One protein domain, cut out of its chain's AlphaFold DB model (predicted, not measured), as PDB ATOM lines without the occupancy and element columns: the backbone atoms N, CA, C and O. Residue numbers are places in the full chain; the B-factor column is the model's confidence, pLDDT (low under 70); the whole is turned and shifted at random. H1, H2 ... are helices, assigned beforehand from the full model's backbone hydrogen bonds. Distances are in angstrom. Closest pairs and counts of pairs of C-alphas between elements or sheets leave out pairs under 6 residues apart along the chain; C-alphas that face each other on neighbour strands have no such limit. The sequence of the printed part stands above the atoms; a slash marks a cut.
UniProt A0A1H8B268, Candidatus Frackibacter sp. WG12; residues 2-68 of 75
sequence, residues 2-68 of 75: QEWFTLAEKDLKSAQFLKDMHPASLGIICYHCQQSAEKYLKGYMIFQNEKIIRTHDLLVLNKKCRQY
ATOM      1  N   GLN A   2     157.382 261.096 226.820       80.44
ATOM      2  CA  GLN A   2     157.003 259.927 227.645       80.44
ATOM      3  C   GLN A   2     157.162 258.580 226.925       80.44
ATOM      4  O   GLN A   2     157.559 257.591 227.537       80.44
ATOM      5  N   GLU A   3     156.926 258.548 225.615       90.69
ATOM      6  CA  GLU A   3     157.128 257.348 224.796       90.69
ATOM      7  C   GLU A   3     158.588 256.873 224.793       90.69
ATOM      8  O   GLU A   3     158.840 255.677 224.898       90.69
ATOM      9  N   TRP A   4     159.560 257.792 224.756       93.62
ATOM     10  CA  TRP A   4     160.987 257.446 224.750       93.62
ATOM     11  C   TRP A   4     161.425 256.824 226.071       93.62
ATOM     12  O   TRP A   4     162.116 255.811 226.063       93.62
ATOM     13  N   PHE A   5     160.971 257.379 227.196       95.69
ATOM     14  CA  PHE A   5     161.241 256.801 228.512       95.69
ATOM     15  C   PHE A   5     160.534 255.460 228.699       95.69
ATOM     16  O   PHE A   5     161.132 254.525 229.216       95.69
ATOM     17  N   THR A   6     159.306 255.317 228.192       97.12
ATOM     18  CA  THR A   6     158.599 254.027 228.193       97.12
ATOM     19  C   THR A   6     159.356 252.963 227.399       97.12
ATOM     20  O   THR A   6     159.450 251.818 227.833       97.12
ATOM     21  N   LEU A   7     159.899 253.313 226.230       96.69
ATOM     22  CA  LEU A   7     160.697 252.389 225.425       96.69
ATOM     23  C   LEU A   7     162.036 252.057 226.097       96.69
ATOM     24  O   LEU A   7     162.418 250.892 226.124       96.69
ATOM     25  N   ALA A   8     162.713 253.051 226.678       97.56
ATOM     26  CA  ALA A   8     163.960 252.849 227.413       97.56
ATOM     27  C   ALA A   8     163.781 251.897 228.608       97.56
ATOM     28  O   ALA A   8     164.598 251.001 228.823       97.56
ATOM     29  N   GLU A   9     162.676 252.049 229.338       98.12
ATOM     30  CA  GLU A   9     162.304 251.188 230.461       98.12
ATOM     31  C   GLU A   9     161.998 249.755 230.002       98.12
ATOM     32  O   GLU A   9     162.379 248.790 230.662       98.12
ATOM     33  N   LYS A  10     161.332 249.591 228.850       98.06
ATOM     34  CA  LYS A  10     161.092 248.267 228.255       98.06
ATOM     35  C   LYS A  10     162.406 247.561 227.924       98.06
ATOM     36  O   LYS A  10     162.548 246.396 228.277       98.06
ATOM     37  N   ASP A  11     163.363 248.262 227.316       98.38
ATOM     38  CA  ASP A  11     164.687 247.699 227.032       98.38
ATOM     39  C   ASP A  11     165.424 247.292 228.315       98.38
ATOM     40  O   ASP A  11     165.976 246.194 228.386       98.38
ATOM     41  N   LEU A  12     165.383 248.126 229.361       98.31
ATOM     42  CA  LEU A  12     166.004 247.803 230.647       98.31
ATOM     43  C   LEU A  12     165.389 246.542 231.270       98.31
ATOM     44  O   LEU A  12     166.117 245.646 231.702       98.31
ATOM     45  N   LYS A  13     164.057 246.437 231.265       98.19
ATOM     46  CA  LYS A  13     163.338 245.251 231.754       98.19
ATOM     47  C   LYS A  13     163.677 244.001 230.947       98.19
ATOM     48  O   LYS A  13     163.864 242.941 231.537       98.19
ATOM     49  N   SER A  14     163.808 244.111 229.624       97.69
ATOM     50  CA  SER A  14     164.262 243.002 228.777       97.69
ATOM     51  C   SER A  14     165.671 242.544 229.150       97.69
ATOM     52  O   SER A  14     165.890 241.347 229.312       97.69
ATOM     53  N   ALA A  15     166.614 243.471 229.351       97.94
ATOM     54  CA  ALA A  15     167.967 243.134 229.792       97.94
ATOM     55  C   ALA A  15     167.970 242.431 231.161       97.94
ATOM     56  O   ALA A  15     168.646 241.417 231.330       97.94
ATOM     57  N   GLN A  16     167.185 242.937 232.120       97.50
ATOM     58  CA  GLN A  16     167.043 242.343 233.452       97.50
ATOM     59  C   GLN A  16     166.460 240.929 233.386       97.50
ATOM     60  O   GLN A  16     167.017 240.023 233.993       97.50
ATOM     61  N   PHE A  17     165.401 240.729 232.600       96.81
ATOM     62  CA  PHE A  17     164.784 239.419 232.404       96.81
ATOM     63  C   PHE A  17     165.753 238.412 231.766       96.81
ATOM     64  O   PHE A  17     165.878 237.278 232.220       96.81
ATOM     65  N   LEU A  18     166.482 238.831 230.727       96.25
ATOM     66  CA  LEU A  18     167.432 237.972 230.014       96.25
ATOM     67  C   LEU A  18     168.667 237.613 230.843       96.25
ATOM     68  O   LEU A  18     169.278 236.577 230.593       96.25
ATOM     69  N   LYS A  19     169.038 238.447 231.816       95.62
ATOM     70  CA  LYS A  19     170.159 238.187 232.728       95.62
ATOM     71  C   LYS A  19     169.950 236.916 233.558       95.62
ATOM     72  O   LYS A  19     170.926 236.246 233.873       95.62
ATOM     73  N   ASP A  20     168.701 236.581 233.874       94.38
ATOM     74  CA  ASP A  20     168.363 235.434 234.724       94.38
ATOM     75  C   ASP A  20     168.126 234.135 233.909       94.38
ATOM     76  O   ASP A  20     168.011 233.041 234.469       94.38
ATOM     77  N   MET A  21     168.106 234.224 232.570       93.69
ATOM     78  CA  MET A  21     167.988 233.081 231.652       93.69
ATOM     79  C   MET A  21     169.267 232.235 231.605       93.69
ATOM     80  O   MET A  21     170.375 232.761 231.674       93.69
ATOM     81  N   HIS A  22     169.119 230.922 231.393       89.38
ATOM     82  CA  HIS A  22     170.244 229.995 231.235       89.38
ATOM     83  C   HIS A  22     170.127 229.184 229.926       89.38
ATOM     84  O   HIS A  22     169.135 228.477 229.749       89.38
ATOM     85  N   PRO A  23     171.130 229.250 229.024       87.88
ATOM     86  CA  PRO A  23     172.325 230.092 229.108       87.88
ATOM     87  C   PRO A  23     172.004 231.582 228.888       87.88
ATOM     88  O   PRO A  23     171.178 231.937 228.047       87.88
ATOM     89  N   ALA A  24     172.687 232.459 229.625       90.44
ATOM     90  CA  ALA A  24     172.523 233.900 229.482       90.44
ATOM     91  C   ALA A  24     173.147 234.389 228.166       90.44
ATOM     92  O   ALA A  24     174.317 234.130 227.877       90.44
ATOM     93  N   SER A  25     172.384 235.152 227.382       93.38
ATOM     94  CA  SER A  25     172.874 235.750 226.136       93.38
ATOM     95  C   SER A  25     173.445 237.146 226.390       93.38
ATOM     96  O   SER A  25     172.766 238.158 226.208       93.38
ATOM     97  N   LEU A  26     174.706 237.204 226.831       95.81
ATOM     98  CA  LEU A  26     175.379 238.456 227.209       95.81
ATOM     99  C   LEU A  26     175.340 239.519 226.104       95.81
ATOM    100  O   LEU A  26     175.091 240.686 226.393       95.81
ATOM    101  N   GLY A  27     175.508 239.126 224.838       97.06
ATOM    102  CA  GLY A  27     175.436 240.059 223.711       97.06
ATOM    103  C   GLY A  27     174.071 240.744 223.588       97.06
ATOM    104  O   GLY A  27     174.003 241.955 223.385       97.06
ATOM    105  N   ILE A  28     172.979 239.995 223.782       96.88
ATOM    106  CA  ILE A  28     171.613 240.535 223.717       96.88
ATOM    107  C   ILE A  28     171.309 241.399 224.947       96.88
ATOM    108  O   ILE A  28     170.689 242.455 224.820       96.88
ATOM    109  N   ILE A  29     171.798 241.003 226.125       98.06
ATOM    110  CA  ILE A  29     171.692 241.812 227.348       98.06
ATOM    111  C   ILE A  29     172.386 243.167 227.140       98.06
ATOM    112  O   ILE A  29     171.773 244.211 227.354       98.06
ATOM    113  N   CYS A  30     173.635 243.171 226.659       97.75
ATOM    114  CA  CYS A  30     174.383 244.397 226.375       97.75
ATOM    115  C   CYS A  30     173.696 245.274 225.319       97.75
ATOM    116  O   CYS A  30     173.656 246.494 225.483       97.75
ATOM    117  N   TYR A  31     173.120 244.668 224.277       97.12
ATOM    118  CA  TYR A  31     172.348 245.386 223.262       97.12
ATOM    119  C   TYR A  31     171.156 246.135 223.876       97.12
ATOM    120  O   TYR A  31     170.997 247.332 223.638       97.12
ATOM    121  N   HIS A  32     170.359 245.481 224.726       98.00
ATOM    122  CA  HIS A  32     169.241 246.145 225.400       98.00
ATOM    123  C   HIS A  32     169.700 247.224 226.391       98.00
ATOM    124  O   HIS A  32     169.084 248.285 226.456       98.00
ATOM    125  N   CYS A  33     170.810 247.021 227.107       98.06
ATOM    126  CA  CYS A  33     171.386 248.063 227.961       98.06
ATOM    127  C   CYS A  33     171.787 249.312 227.156       98.06
ATOM    128  O   CYS A  33     171.436 250.430 227.540       98.06
ATOM    129  N   GLN A  34     172.479 249.136 226.023       97.38
ATOM    130  CA  GLN A  34     172.870 250.244 225.143       97.38
ATOM    131  C   GLN A  34     171.638 250.969 224.588       97.38
ATOM    132  O   GLN A  34     171.568 252.196 224.649       97.38
ATOM    133  N   GLN A  35     170.638 250.216 224.128       97.44
ATOM    134  CA  GLN A  35     169.388 250.757 223.604       97.44
ATOM    135  C   GLN A  35     168.573 251.516 224.658       97.44
ATOM    136  O   GLN A  35     168.009 252.568 224.352       97.44
ATOM    137  N   SER A  36     168.536 251.020 225.895       98.19
ATOM    138  CA  SER A  36     167.899 251.709 227.017       98.19
ATOM    139  C   SER A  36     168.580 253.054 227.287       98.19
ATOM    140  O   SER A  36     167.921 254.097 227.279       98.19
ATOM    141  N   ALA A  37     169.913 253.060 227.416       96.88
ATOM    142  CA  ALA A  37     170.692 254.281 227.627       96.88
ATOM    143  C   ALA A  37     170.485 255.304 226.495       96.88
ATOM    144  O   ALA A  37     170.227 256.480 226.754       96.88
ATOM    145  N   GLU A  38     170.524 254.856 225.237       96.62
ATOM    146  CA  GLU A  38     170.298 255.704 224.063       96.62
ATOM    147  C   GLU A  38     168.926 256.388 224.109       96.62
ATOM    148  O   GLU A  38     168.806 257.595 223.869       96.62
ATOM    149  N   LYS A  39     167.879 255.625 224.439       96.56
ATOM    150  CA  LYS A  39     166.505 256.131 224.470       96.56
ATOM    151  C   LYS A  39     166.261 257.089 225.632       96.56
ATOM    152  O   LYS A  39     165.547 258.073 225.429       96.56
ATOM    153  N   TYR A  40     166.877 256.878 226.799       96.94
ATOM    154  CA  TYR A  40     166.835 257.865 227.884       96.94
ATOM    155  C   TYR A  40     167.508 259.178 227.484       96.94
ATOM    156  O   TYR A  40     166.917 260.239 227.679       96.94
ATOM    157  N   LEU A  41     168.695 259.124 226.870       95.56
ATOM    158  CA  LEU A  41     169.391 260.331 226.411       95.56
ATOM    159  C   LEU A  41     168.561 261.088 225.365       95.56
ATOM    160  O   LEU A  41     168.320 262.284 225.518       95.56
ATOM    161  N   LYS A  42     168.031 260.395 224.351       94.69
ATOM    162  CA  LYS A  42     167.153 261.005 223.334       94.69
ATOM    163  C   LYS A  42     165.859 261.558 223.937       94.69
ATOM    164  O   LYS A  42     165.426 262.646 223.564       94.69
ATOM    165  N   GLY A  43     165.260 260.846 224.891       95.31
ATOM    166  CA  GLY A  43     164.087 261.315 225.627       95.31
ATOM    167  C   GLY A  43     164.363 262.594 226.419       95.31
ATOM    168  O   GLY A  43     163.536 263.507 226.397       95.31
ATOM    169  N   TYR A  44     165.539 262.697 227.046       94.75
ATOM    170  CA  TYR A  44     165.984 263.900 227.748       94.75
ATOM    171  C   TYR A  44     166.245 265.072 226.792       94.75
ATOM    172  O   TYR A  44     165.813 266.185 227.069       94.75
ATOM    173  N   MET A  45     166.863 264.834 225.633       94.06
ATOM    174  CA  MET A  45     167.024 265.868 224.600       94.06
ATOM    175  C   MET A  45     165.670 266.442 224.159       94.06
ATOM    176  O   MET A  45     165.489 267.657 224.150       94.06
ATOM    177  N   ILE A  46     164.681 265.580 223.887       93.75
ATOM    178  CA  ILE A  46     163.316 266.027 223.557       93.75
ATOM    179  C   ILE A  46     162.701 266.825 224.712       93.75
ATOM    180  O   ILE A  46     162.004 267.806 224.467       93.75
ATOM    181  N   PHE A  47     162.938 266.416 225.963       94.19
ATOM    182  CA  PHE A  47     162.478 267.159 227.141       94.19
ATOM    183  C   PHE A  47     163.025 268.592 227.171       94.19
ATOM    184  O   PHE A  47     162.315 269.505 227.577       94.19
ATOM    185  N   GLN A  48     164.236 268.797 226.659       94.25
ATOM    186  CA  GLN A  48     164.872 270.106 226.522       94.25
ATOM    187  C   GLN A  48     164.517 270.835 225.209       94.25
ATOM    188  O   GLN A  48     165.157 271.825 224.866       94.25
ATOM    189  N   ASN A  49     163.502 270.370 224.467       93.12
ATOM    190  CA  ASN A  49     163.102 270.869 223.141       93.12
ATOM    191  C   ASN A  49     164.187 270.759 222.047       93.12
ATOM    192  O   ASN A  49     164.101 271.425 221.015       93.12
ATOM    193  N   GLU A  50     165.183 269.889 222.228       91.38
ATOM    194  CA  GLU A  50     166.211 269.614 221.221       91.38
ATOM    195  C   GLU A  50     165.714 268.583 220.202       91.38
ATOM    196  O   GLU A  50     165.036 267.603 220.532       91.38
ATOM    197  N   LYS A  51     166.093 268.767 218.933       89.44
ATOM    198  CA  LYS A  51     165.815 267.767 217.896       89.44
ATOM    199  C   LYS A  51     166.686 266.532 218.110       89.44
ATOM    200  O   LYS A  51     167.892 266.627 218.322       89.44
ATOM    201  N   ILE A  52     166.089 265.349 217.970       87.62
ATOM    202  CA  ILE A  52     166.848 264.098 218.025       87.62
ATOM    203  C   ILE A  52     167.844 264.053 216.868       87.62
ATOM    204  O   ILE A  52     167.469 264.127 215.696       87.62
ATOM    205  N   ILE A  53     169.111 263.843 217.206       87.75
ATOM    206  CA  ILE A  53     170.147 263.510 216.235       87.75
ATOM    207  C   ILE A  53     170.075 262.020 215.875       87.75
ATOM    208  O   ILE A  53     169.894 261.150 216.733       87.75
ATOM    209  N   ARG A  54     170.220 261.704 214.586       87.50
ATOM    210  CA  ARG A  54     170.287 260.319 214.099       87.50
ATOM    211  C   ARG A  54     171.688 259.749 214.327       87.50
ATOM    212  O   ARG A  54     172.511 259.728 213.424       87.50
ATOM    213  N   THR A  55     171.945 259.310 215.554       91.31
ATOM    214  CA  THR A  55     173.143 258.553 215.939       91.31
ATOM    215  C   THR A  55     172.793 257.503 216.995       91.31
ATOM    216  O   THR A  55     171.786 257.646 217.700       91.31
ATOM    217  N   HIS A  56     173.635 256.478 217.087       87.00
ATOM    218  CA  HIS A  56     173.636 255.466 218.148       87.00
ATOM    219  C   HIS A  56     174.821 255.641 219.119       87.00
ATOM    220  O   HIS A  56     174.973 254.886 220.075       87.00
ATOM    221  N   ASP A  57     175.666 256.651 218.884       93.50
ATOM    222  CA  ASP A  57     176.817 256.950 219.730       93.50
ATOM    223  C   ASP A  57     176.370 257.620 221.040       93.50
ATOM    224  O   ASP A  57     175.935 258.779 221.066       93.50
ATOM    225  N   LEU A  58     176.493 256.876 222.141       93.94
ATOM    226  CA  LEU A  58     176.137 257.346 223.477       93.94
ATOM    227  C   LEU A  58     177.007 258.519 223.942       93.94
ATOM    228  O   LEU A  58     176.497 259.382 224.651       93.94
ATOM    229  N   LEU A  59     178.282 258.598 223.545       93.25
ATOM    230  CA  LEU A  59     179.158 259.710 223.921       93.25
ATOM    231  C   LEU A  59     178.698 261.001 223.251       93.25
ATOM    232  O   LEU A  59     178.658 262.049 223.897       93.25
ATOM    233  N   VAL A  60     178.301 260.929 221.979       93.12
ATOM    234  CA  VAL A  60     177.754 262.082 221.252       93.12
ATOM    235  C   VAL A  60     176.437 262.544 221.882       93.12
ATOM    236  O   VAL A  60     176.268 263.737 222.142       93.12
ATOM    237  N   LEU A  61     175.524 261.614 222.175       94.19
ATOM    238  CA  LEU A  61     174.248 261.926 222.828       94.19
ATOM    239  C   LEU A  61     174.455 262.517 224.229       94.19
ATOM    240  O   LEU A  61     173.844 263.523 224.576       94.19
ATOM    241  N   ASN A  62     175.370 261.953 225.013       93.69
ATOM    242  CA  ASN A  62     175.711 262.437 226.346       93.69
ATOM    243  C   ASN A  62     176.315 263.852 226.315       93.69
ATOM    244  O   ASN A  62     175.893 264.726 227.073       93.69
ATOM    245  N   LYS A  63     177.241 264.122 225.381       92.25
ATOM    246  CA  LYS A  63     177.807 265.466 225.161       92.25
ATOM    247  C   LYS A  63     176.728 266.488 224.798       92.25
ATOM    248  O   LYS A  63     176.824 267.640 225.216       92.25
ATOM    249  N   LYS A  64     175.684 266.077 224.073       92.44
ATOM    250  CA  LYS A  64     174.514 266.922 223.796       92.44
ATOM    251  C   LYS A  64     173.673 267.183 225.041       92.44
ATOM    252  O   LYS A  64     173.384 268.338 225.328       92.44
ATOM    253  N   CYS A  65     173.353 266.158 225.828       93.81
ATOM    254  CA  CYS A  65     172.629 266.329 227.093       93.81
ATOM    255  C   CYS A  65     173.357 267.273 228.066       93.81
ATOM    256  O   CYS A  65     172.715 268.057 228.767       93.81
ATOM    257  N   ARG A  66     174.696 267.263 228.050       92.62
ATOM    258  CA  ARG A  66     175.536 268.137 228.880       92.62
ATOM    259  C   ARG A  66     175.334 269.633 228.623       92.62
ATOM    260  O   ARG A  66     175.607 270.436 229.509       92.62
ATOM    261  N   GLN A  67     174.816 270.014 227.453       92.00
ATOM    262  CA  GLN A  67     174.463 271.406 227.145       92.00
ATOM    263  C   GLN A  67     173.316 271.929 228.026       92.00
ATOM    264  O   GLN A  67     173.202 273.135 228.217       92.00
ATOM    265  N   TYR A  68     172.503 271.030 228.591       93.44
ATOM    266  CA  TYR A  68     171.349 271.363 229.431       93.44
ATOM    267  C   TYR A  68     171.565 271.035 230.911       93.44
ATOM    268  O   TYR A  68     170.929 271.635 231.774       93.44
TER     269      TYR A  68
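Overview. This is residues 2 to 68 of the 75 residues of a protein of Candidatus Frackibacter sp. WG12 (UniProt A0A1H8B268). What shape do these atoms make? A long helical hairpin of H1 and H2, its two helices side by side, with the short helix H3 packed on the later part of H2, on the side away from H1. The loop of residues 20 to 25 turns the chain back at one end, and residues 48 to 57 loop round from the end of H2 to H3. What is it built of, and how compact is it? The printed part has 67 residues, with three named helices in the order H1, H2, H3 and no named strand, in the class all helix. It is only just loose, close to compact, with a radius of gyration of the C-alphas of 13.1 A, and it is elongated, spanning 42 by 22 by 17 A.

Along the chain. Where does the first helix run? H1 is residues 2 to 19, 25.9 A from first to last C-alpha, beginning at C-alpha 2 at (157.003, 259.927, 227.645). Which helices follow? H2, the longest, is residues 26 to 47 and 31.5 A long, beginning at C-alpha 26 at (175.379, 238.456, 227.209). H3 is residues 58 to 65, 10.3 A long, ending at C-alpha 65 at (172.629, 266.329, 227.093).

Arrangement. How does H1 stand to H2? They touch as a helical hairpin, opposite ways at a shallow tilt of 16 degrees, and their closest C-alphas, those of Ala 8 and Ser 36, are 4.1 A apart. Where is H3? It touches H2, the same way at a shallow tilt of 18 degrees; their closest C-alphas, those of Glu 38 and Leu 58, are 6.1 A apart. H1 and H3 are apart. What do the backbones show? In H1, H2 and H3 every O i to N i+4 pair is within hydrogen-bond range.

Size, cuts and confidence. How large is it? The two C-alphas farthest apart, those of His 22 and Asn 49, are 42.3 A apart. Are there cuts, long links or weak places? The printed part has no cut, and both links, H1 to H2 and H2 to H3, are short. The mean pLDDT of the printed part is 94.4, and no printed residue is under 70.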